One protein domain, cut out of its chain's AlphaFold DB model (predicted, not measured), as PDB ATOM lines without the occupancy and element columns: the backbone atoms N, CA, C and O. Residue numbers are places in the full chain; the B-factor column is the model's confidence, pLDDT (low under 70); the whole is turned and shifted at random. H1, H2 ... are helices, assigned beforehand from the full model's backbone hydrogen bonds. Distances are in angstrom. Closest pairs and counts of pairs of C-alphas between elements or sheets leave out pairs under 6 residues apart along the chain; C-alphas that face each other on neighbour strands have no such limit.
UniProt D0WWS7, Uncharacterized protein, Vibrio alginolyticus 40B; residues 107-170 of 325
ATOM      1  N   LYS A 107      78.575 105.372  12.306       80.75
ATOM      2  CA  LYS A 107      77.784 104.742  13.371       80.75
ATOM      3  C   LYS A 107      76.375 104.394  12.914       80.75
ATOM      4  O   LYS A 107      75.931 103.283  13.172       80.75
ATOM      5  N   GLU A 108      75.701 105.317  12.230       81.44
ATOM      6  CA  GLU A 108      74.386 105.064  11.635       81.44
ATOM      7  C   GLU A 108      74.462 103.857  10.700       81.44
ATOM      8  O   GLU A 108      73.668 102.939  10.840       81.44
ATOM      9  N   GLU A 109      75.479 103.788   9.839       86.56
ATOM     10  CA  GLU A 109      75.726 102.652   8.947       86.56
ATOM     11  C   GLU A 109      75.974 101.351   9.730       86.56
ATOM     12  O   GLU A 109      75.484 100.292   9.344       86.56
ATOM     13  N   GLN A 110      76.685 101.404  10.865       90.75
ATOM     14  CA  GLN A 110      76.878 100.235  11.735       90.75
ATOM     15  C   GLN A 110      75.568  99.745  12.357       90.75
ATOM     16  O   GLN A 110      75.320  98.538  12.364       90.75
ATOM     17  N   TRP A 111      74.734 100.646  12.879       93.19
ATOM     18  CA  TRP A 111      73.438 100.284  13.456       93.19
ATOM     19  C   TRP A 111      72.451  99.821  12.388       93.19
ATOM     20  O   TRP A 111      71.825  98.781  12.566       93.19
ATOM     21  N   GLN A 112      72.391 100.519  11.255       92.75
ATOM     22  CA  GLN A 112      71.602 100.157  10.078       92.75
ATOM     23  C   GLN A 112      71.957  98.748   9.610       92.75
ATOM     24  O   GLN A 112      71.084  97.889   9.495       92.75
ATOM     25  N   LYS A 113      73.255  98.475   9.423       93.44
ATOM     26  CA  LYS A 113      73.743  97.145   9.061       93.44
ATOM     27  C   LYS A 113      73.347  96.109  10.103       93.44
ATOM     28  O   LYS A 113      72.859  95.043   9.746       93.44
ATOM     29  N   ARG A 114      73.529  96.419  11.389       93.94
ATOM     30  CA  ARG A 114      73.210  95.487  12.470       93.94
ATOM     31  C   ARG A 114      71.720  95.154  12.525       93.94
ATOM     32  O   ARG A 114      71.377  93.999  12.752       93.94
ATOM     33  N   TRP A 115      70.854  96.139  12.327       95.44
ATOM     34  CA  TRP A 115      69.411  95.936  12.262       95.44
ATOM     35  C   TRP A 115      69.029  95.112  11.031       95.44
ATOM     36  O   TRP A 115      68.334  94.114  11.187       95.44
ATOM     37  N   ARG A 116      69.554  95.437   9.841       93.75
ATOM     38  CA  ARG A 116      69.336  94.641   8.619       93.75
ATOM     39  C   ARG A 116      69.766  93.181   8.804       93.75
ATOM     40  O   ARG A 116      68.983  92.282   8.521       93.75
ATOM     41  N   GLU A 117      70.940  92.932   9.390       93.56
ATOM     42  CA  GLU A 117      71.407  91.576   9.727       93.56
ATOM     43  C   GLU A 117      70.431  90.822  10.647       93.56
ATOM     44  O   GLU A 117      70.179  89.636  10.439       93.56
ATOM     45  N   LEU A 118      69.902  91.490  11.678       93.50
ATOM     46  CA  LEU A 118      68.953  90.889  12.623       93.50
ATOM     47  C   LEU A 118      67.597  90.600  11.973       93.50
ATOM     48  O   LEU A 118      66.980  89.580  12.279       93.50
ATOM     49  N   LEU A 119      67.152  91.475  11.074       92.06
ATOM     50  CA  LEU A 119      65.906  91.324  10.322       92.06
ATOM     51  C   LEU A 119      66.029  90.327   9.157       92.06
ATOM     52  O   LEU A 119      65.013  89.889   8.628       92.06
ATOM     53  N   GLY A 120      67.249  89.905   8.809       88.56
ATOM     54  CA  GLY A 120      67.511  88.991   7.695       88.56
ATOM     55  C   GLY A 120      67.529  89.675   6.325       88.56
ATOM     56  O   GLY A 120      67.392  88.991   5.312       88.56
ATOM     57  N   GLU A 121      67.705  90.995   6.302       87.88
ATOM     58  CA  GLU A 121      67.785  91.824   5.099       87.88
ATOM     59  C   GLU A 121      69.204  91.857   4.515       87.88
ATOM     60  O   GLU A 121      70.199  91.597   5.203       87.88
ATOM     61  N   ASP A 122      69.311  92.206   3.230       85.69
ATOM     62  CA  ASP A 122      70.603  92.312   2.549       85.69
ATOM     63  C   ASP A 122      71.461  93.457   3.120       85.69
ATOM     64  O   ASP A 122      70.984  94.554   3.425       85.69
ATOM     65  N   THR A 123      72.759  93.189   3.256       87.00
ATOM     66  CA  THR A 123      73.771  94.099   3.810       87.00
ATOM     67  C   THR A 123      74.946  94.330   2.853       87.00
ATOM     68  O   THR A 123      75.897  95.021   3.231       87.00
ATOM     69  N   GLU A 124      74.912  93.755   1.640       79.88
ATOM     70  CA  GLU A 124      75.958  93.932   0.625       79.88
ATOM     71  C   GLU A 124      75.947  95.345   0.027       79.88
ATOM     72  O   GLU A 124      77.013  95.947  -0.132       79.88
ATOM     73  N   GLU A 125      74.762  95.908  -0.234       79.75
ATOM     74  CA  GLU A 125      74.592  97.271  -0.751       79.75
ATOM     75  C   GLU A 125      73.654  98.082   0.159       79.75
ATOM     76  O   GLU A 125      72.432  98.078   0.014       79.75
ATOM     77  N   LEU A 126      74.239  98.774   1.144       84.25
ATOM     78  CA  LEU A 126      73.486  99.631   2.062       84.25
ATOM     79  C   LEU A 126      73.060 100.919   1.356       84.25
ATOM     80  O   LEU A 126      73.890 101.721   0.917       84.25
ATOM     81  N   GLN A 127      71.751 101.145   1.294       84.00
ATOM     82  CA  GLN A 127      71.205 102.437   0.897       84.00
ATOM     83  C   GLN A 127      71.511 103.490   1.975       84.00
ATOM     84  O   GLN A 127      71.710 103.133   3.138       84.00
ATOM     85  N   PRO A 128      71.550 104.795   1.644       83.69
ATOM     86  CA  PRO A 128      71.658 105.829   2.668       83.69
ATOM     87  C   PRO A 128      70.532 105.666   3.686       83.69
ATOM     88  O   PRO A 128      69.384 105.551   3.259       83.69
ATOM     89  N   TYR A 129      70.857 105.715   4.985       82.19
ATOM     90  CA  TYR A 129      69.906 105.489   6.079       82.19
ATOM     91  C   TYR A 129      68.549 106.134   5.807       82.19
ATOM     92  O   TYR A 129      67.566 105.428   5.704       82.19
ATOM     93  N   THR A 130      68.521 107.437   5.499       76.62
ATOM     94  CA  THR A 130      67.307 108.231   5.220       76.62
ATOM     95  C   THR A 130      66.353 107.674   4.153       76.62
ATOM     96  O   THR A 130      65.236 108.164   4.054       76.62
ATOM     97  N   HIS A 131      66.784 106.722   3.328       81.88
ATOM     98  CA  HIS A 131      65.982 106.083   2.280       81.88
ATOM     99  C   HIS A 131      65.789 104.576   2.518       81.88
ATOM    100  O   HIS A 131      65.269 103.879   1.653       81.88
ATOM    101  N   ASP A 132      66.206 104.065   3.674       86.25
ATOM    102  CA  ASP A 132      66.121 102.659   4.047       86.25
ATOM    103  C   ASP A 132      64.729 102.295   4.593       86.25
ATOM    104  O   ASP A 132      64.555 101.869   5.735       86.25
ATOM    105  N   TYR A 133      63.709 102.477   3.754       83.50
ATOM    106  CA  TYR A 133      62.316 102.180   4.105       83.50
ATOM    107  C   TYR A 133      62.094 100.704   4.454       83.50
ATOM    108  O   TYR A 133      61.226 100.386   5.266       83.50
ATOM    109  N   GLU A 134      62.879  99.801   3.861       86.06
ATOM    110  CA  GLU A 134      62.860  98.369   4.182       86.06
ATOM    111  C   GLU A 134      63.213  98.142   5.651       86.06
ATOM    112  O   GLU A 134      62.522  97.398   6.343       86.06
ATOM    113  N   LEU A 135      64.225  98.843   6.165       89.44
ATOM    114  CA  LEU A 135      64.592  98.770   7.572       89.44
ATOM    115  C   LEU A 135      63.520  99.387   8.481       89.44
ATOM    116  O   LEU A 135      63.141  98.777   9.483       89.44
ATOM    117  N   TYR A 136      63.039 100.587   8.141       87.25
ATOM    118  CA  TYR A 136      62.120 101.358   8.993       87.25
ATOM    119  C   TYR A 136      60.750 100.708   9.132       87.25
ATOM    120  O   TYR A 136      60.156 100.736  10.204       87.25
ATOM    121  N   SER A 137      60.258 100.102   8.053       86.25
ATOM    122  CA  SER A 137      58.990  99.374   8.057       86.25
ATOM    123  C   SER A 137      59.171  97.916   8.488       86.25
ATOM    124  O   SER A 137      58.327  97.366   9.201       86.25
ATOM    125  N   GLY A 138      60.287  97.286   8.107       88.94
ATOM    126  CA  GLY A 138      60.575  95.880   8.383       88.94
ATOM    127  C   GLY A 138      60.704  95.577   9.873       88.94
ATOM    128  O   GLY A 138      60.231  94.533  10.328       88.94
ATOM    129  N   ILE A 139      61.247  96.509  10.665       94.50
ATOM    130  CA  ILE A 139      61.340  96.351  12.123       94.50
ATOM    131  C   ILE A 139      59.968  96.110  12.770       94.50
ATOM    132  O   ILE A 139      59.848  95.252  13.643       94.50
ATOM    133  N   TRP A 140      58.910  96.775  12.302       94.38
ATOM    134  CA  TRP A 140      57.564  96.633  12.870       94.38
ATOM    135  C   TRP A 140      56.813  95.401  12.370       94.38
ATOM    136  O   TRP A 140      55.879  94.941  13.024       94.38
ATOM    137  N   GLN A 141      57.243  94.831  11.244       92.25
ATOM    138  CA  GLN A 141      56.731  93.558  10.725       92.25
ATOM    139  C   GLN A 141      57.423  92.348  11.370       92.25
ATOM    140  O   GLN A 141      56.899  91.232  11.333       92.25
ATOM    141  N   ALA A 142      58.595  92.559  11.969       92.56
ATOM    142  CA  ALA A 142      59.323  91.529  12.688       92.56
ATOM    143  C   ALA A 142      58.628  91.141  14.000       92.56
ATOM    144  O   ALA A 142      57.835  91.890  14.570       92.56
ATOM    145  N   ASN A 143      58.955  89.954  14.513       93.88
ATOM    146  CA  ASN A 143      58.465  89.523  15.822       93.88
ATOM    147  C   ASN A 143      59.123  90.319  16.970       93.88
ATOM    148  O   ASN A 143      60.221  90.856  16.819       93.88
ATOM    149  N   GLU A 144      58.473  90.326  18.137       93.94
ATOM    150  CA  GLU A 144      58.912  91.077  19.327       93.94
ATOM    151  C   GLU A 144      60.366  90.766  19.731       93.94
ATOM    152  O   GLU A 144      61.123  91.662  20.088       93.94
ATOM    153  N   ALA A 145      60.810  89.510  19.600       95.12
ATOM    154  CA  ALA A 145      62.172  89.122  19.967       95.12
ATOM    155  C   ALA A 145      63.240  89.726  19.038       95.12
ATOM    156  O   ALA A 145      64.361  89.986  19.481       95.12
ATOM    157  N   LEU A 146      62.930  89.923  17.754       95.62
ATOM    158  CA  LEU A 146      63.817  90.607  16.810       95.62
ATOM    159  C   LEU A 146      63.789  92.117  17.025       95.62
ATOM    160  O   LEU A 146      64.847  92.742  17.030       95.62
ATOM    161  N   GLN A 147      62.607  92.682  17.282       95.94
ATOM    162  CA  GLN A 147      62.473  94.090  17.647       95.94
ATOM    163  C   GLN A 147      63.323  94.426  18.876       95.94
ATOM    164  O   GLN A 147      64.158  95.327  18.827       95.94
ATOM    165  N   GLU A 148      63.197  93.641  19.948       96.50
ATOM    166  CA  GLU A 148      63.988  93.823  21.162       96.50
ATOM    167  C   GLU A 148      65.495  93.736  20.884       96.50
ATOM    168  O   GLU A 148      66.264  94.544  21.400       96.50
ATOM    169  N   GLN A 149      65.934  92.793  20.043       96.62
ATOM    170  CA  GLN A 149      67.345  92.658  19.669       96.62
ATOM    171  C   GLN A 149      67.868  93.858  18.880       96.62
ATOM    172  O   GLN A 149      68.999  94.288  19.121       96.62
ATOM    173  N   CYS A 150      67.067  94.401  17.962       96.44
ATOM    174  CA  CYS A 150      67.416  95.599  17.208       96.44
ATOM    175  C   CYS A 150      67.605  96.784  18.156       96.44
ATOM    176  O   CYS A 150      68.689  97.365  18.201       96.44
ATOM    177  N   PHE A 151      66.618  97.087  19.000       97.00
ATOM    178  CA  PHE A 151      66.733  98.183  19.964       97.00
ATOM    179  C   PHE A 151      67.848  97.956  20.996       97.00
ATOM    180  O   PHE A 151      68.552  98.894  21.362       97.00
ATOM    181  N   ALA A 152      68.089  96.713  21.420       95.69
ATOM    182  CA  ALA A 152      69.192  96.373  22.318       95.69
ATOM    183  C   ALA A 152      70.588  96.518  21.686       95.69
ATOM    184  O   ALA A 152      71.581  96.469  22.414       95.69
ATOM    185  N   ALA A 153      70.689  96.673  20.360       94.06
ATOM    186  CA  ALA A 153      71.951  96.971  19.685       94.06
ATOM    187  C   ALA A 153      72.389  98.436  19.863       94.06
ATOM    188  O   ALA A 153      73.571  98.736  19.676       94.06
ATOM    189  N   LEU A 154      71.464  99.331  20.230       94.31
ATOM    190  CA  LEU A 154      71.777 100.716  20.569       94.31
ATOM    191  C   LEU A 154      72.086 100.837  22.071       94.31
ATOM    192  O   LEU A 154      71.468 100.132  22.874       94.31
ATOM    193  N   PRO A 155      73.013 101.724  22.476       92.44
ATOM    194  CA  PRO A 155      73.396 101.878  23.879       92.44
ATOM    195  C   PRO A 155      72.226 102.138  24.842       92.44
ATOM    196  O   PRO A 155      72.193 101.534  25.914       92.44
ATOM    197  N   HIS A 156      71.256 102.970  24.453       94.50
ATOM    198  CA  HIS A 156      70.089 103.333  25.269       94.50
ATOM    199  C   HIS A 156      68.764 102.834  24.665       94.50
ATOM    200  O   HIS A 156      67.691 103.064  25.225       94.50
ATOM    201  N   GLY A 157      68.813 102.088  23.556       94.88
ATOM    202  CA  GLY A 157      67.619 101.684  22.810       94.88
ATOM    203  C   GLY A 157      66.648 100.790  23.587       94.88
ATOM    204  O   GLY A 157      65.455 100.808  23.301       94.88
ATOM    205  N   LYS A 158      67.097 100.068  24.624       95.94
ATOM    206  CA  LYS A 158      66.190  99.285  25.488       95.94
ATOM    207  C   LYS A 158      65.142 100.151  26.189       95.94
ATOM    208  O   LYS A 158      63.977  99.772  26.204       95.94
ATOM    209  N   ALA A 159      65.542 101.305  26.724       96.38
ATOM    210  CA  ALA A 159      64.623 102.207  27.418       96.38
ATOM    211  C   ALA A 159      63.588 102.808  26.452       96.38
ATOM    212  O   ALA A 159      62.412 102.935  26.790       96.38
ATOM    213  N   VAL A 160      64.003 103.093  25.213       97.62
ATOM    214  CA  VAL A 160      63.084 103.499  24.139       97.62
ATOM    215  C   VAL A 160      62.127 102.357  23.788       97.62
ATOM    216  O   VAL A 160      60.921 102.571  23.688       97.62
ATOM    217  N   TYR A 161      62.626 101.126  23.660       97.62
ATOM    218  CA  TYR A 161      61.797  99.975  23.304       97.62
ATOM    219  C   TYR A 161      60.763  99.610  24.375       97.62
ATOM    220  O   TYR A 161      59.647  99.210  24.051       97.62
ATOM    221  N   GLU A 162      61.086  99.780  25.657       97.06
ATOM    222  CA  GLU A 162      60.110  99.622  26.742       97.06
ATOM    223  C   GLU A 162      58.914 100.564  26.568       97.06
ATOM    224  O   GLU A 162      57.766 100.141  26.726       97.06
ATOM    225  N   ARG A 163      59.168 101.811  26.155       97.44
ATOM    226  CA  ARG A 163      58.116 102.779  25.827       97.44
ATOM    227  C   ARG A 163      57.355 102.392  24.564       97.44
ATOM    228  O   ARG A 163      56.131 102.415  24.582       97.44
ATOM    229  N   VAL A 164      58.041 101.948  23.510       97.06
ATOM    230  CA  VAL A 164      57.398 101.429  22.287       97.06
ATOM    231  C   VAL A 164      56.400 100.316  22.618       97.06
ATOM    232  O   VAL A 164      55.242 100.384  22.208       97.06
ATOM    233  N   LYS A 165      56.811  99.323  23.418       96.19
ATOM    234  CA  LYS A 165      55.923  98.232  23.847       96.19
ATOM    235  C   LYS A 165      54.735  98.742  24.651       96.19
ATOM    236  O   LYS A 165      53.610  98.304  24.430       96.19
ATOM    237  N   ALA A 166      54.972  99.675  25.572       95.69
ATOM    238  CA  ALA A 166      53.895 100.280  26.341       95.69
ATOM    239  C   ALA A 166      52.896 100.999  25.416       95.69
ATOM    240  O   ALA A 166      51.704 100.709  25.504       95.69
ATOM    241  N   PHE A 167      53.359 101.819  24.467       95.25
ATOM    242  CA  PHE A 167      52.505 102.507  23.490       95.25
ATOM    243  C   PHE A 167      51.647 101.553  22.657       95.25
ATOM    244  O   PHE A 167      50.449 101.775  22.531       95.25
ATOM    245  N   GLN A 168      52.219 100.456  22.154       92.25
ATOM    246  CA  GLN A 168      51.479  99.455  21.370       92.25
ATOM    247  C   GLN A 168      50.324  98.799  22.150       92.25
ATOM    248  O   GLN A 168      49.414  98.230  21.547       92.25
ATOM    249  N   THR A 169      50.347  98.870  23.485       92.19
ATOM    250  CA  THR A 169      49.286  98.353  24.365       92.19
ATOM    251  C   THR A 169      48.373  99.437  24.938       92.19
ATOM    252  O   THR A 169      47.378  99.111  25.591       92.19
ATOM    253  N   MET A 170      48.695 100.716  24.725       92.12
ATOM    254  CA  MET A 170      47.884 101.827  25.214       92.12
ATOM    255  C   MET A 170      46.569 101.901  24.441       92.12
ATOM    256  O   MET A 170      46.519 101.746  23.223       92.12
TER     257      MET A 170
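This is residues 107 to 170 of the 325 residues of an uncharacterized protein of Vibrio alginolyticus 40B (UniProt D0WWS7). Three helices, H1, H2 and H3, make a triangle in which each touches the other two, and H4 folds back from H3 on the side away from H1. A long loop, residues 120 to 132, lies at the end of the domain opposite to H4. The printed part has 64 residues, with four named helices in the order H1, H2, H3, H4, no named strand, and the class all helix. It is compact, with a radius of gyration of the C-alphas of 11.7 A, and elongated, spanning 37 by 23 by 20 A.

Find C-alpha 107 at (77.784, 104.742, 13.371); from there H1, residues 107 to 119, runs 18.2 A. Next look for H2 at residues 133 to 141, 12.2 A, and H3 at residues 144 to 152, 11.9 A. H4, residues 157 to 169, starts at C-alpha 157 at (67.619, 101.684, 22.810) and runs 18.7 A to C-alpha 169 at (49.286, 98.353, 24.365).

Begin at H3, the hub, touching three helices. With residues 114 to 119 alone, H1 touches H3 at a shallow tilt of 17 degrees, opposite ways; their closest C-alphas, Trp 115 and Cys 150, are 5.3 A apart. H2 touches H3 at a steep tilt of 51 degrees, closest at the C-alphas of Ile 139 and Gln 147, 6.1 A. H2 also touches H1 at a steep tilt of 46 degrees, closest at the C-alphas of Arg 116 and Leu 135, 6.4 A. H3 and H4 form a helical hairpin at 34 degrees, only just shallow; H4 touches with residues 157 to 161 alone, closest at the C-alphas of Phe 151 and Gly 157, 4.6 A. H4 is apart from H1 and H2. Every O i to N i+4 pair is within hydrogen-bond range in H1, H3 and H4, and 4 of 5 are in H2.

Look to Glu 124 and Met 170 for the two C-alphas farthest apart, 38.1 A. The printed part has no cut. The link from H1 to H2 is long, with 13 residues; the other two are tight. The mean pLDDT of the printed part is 91.2, and no printed residue is under 70.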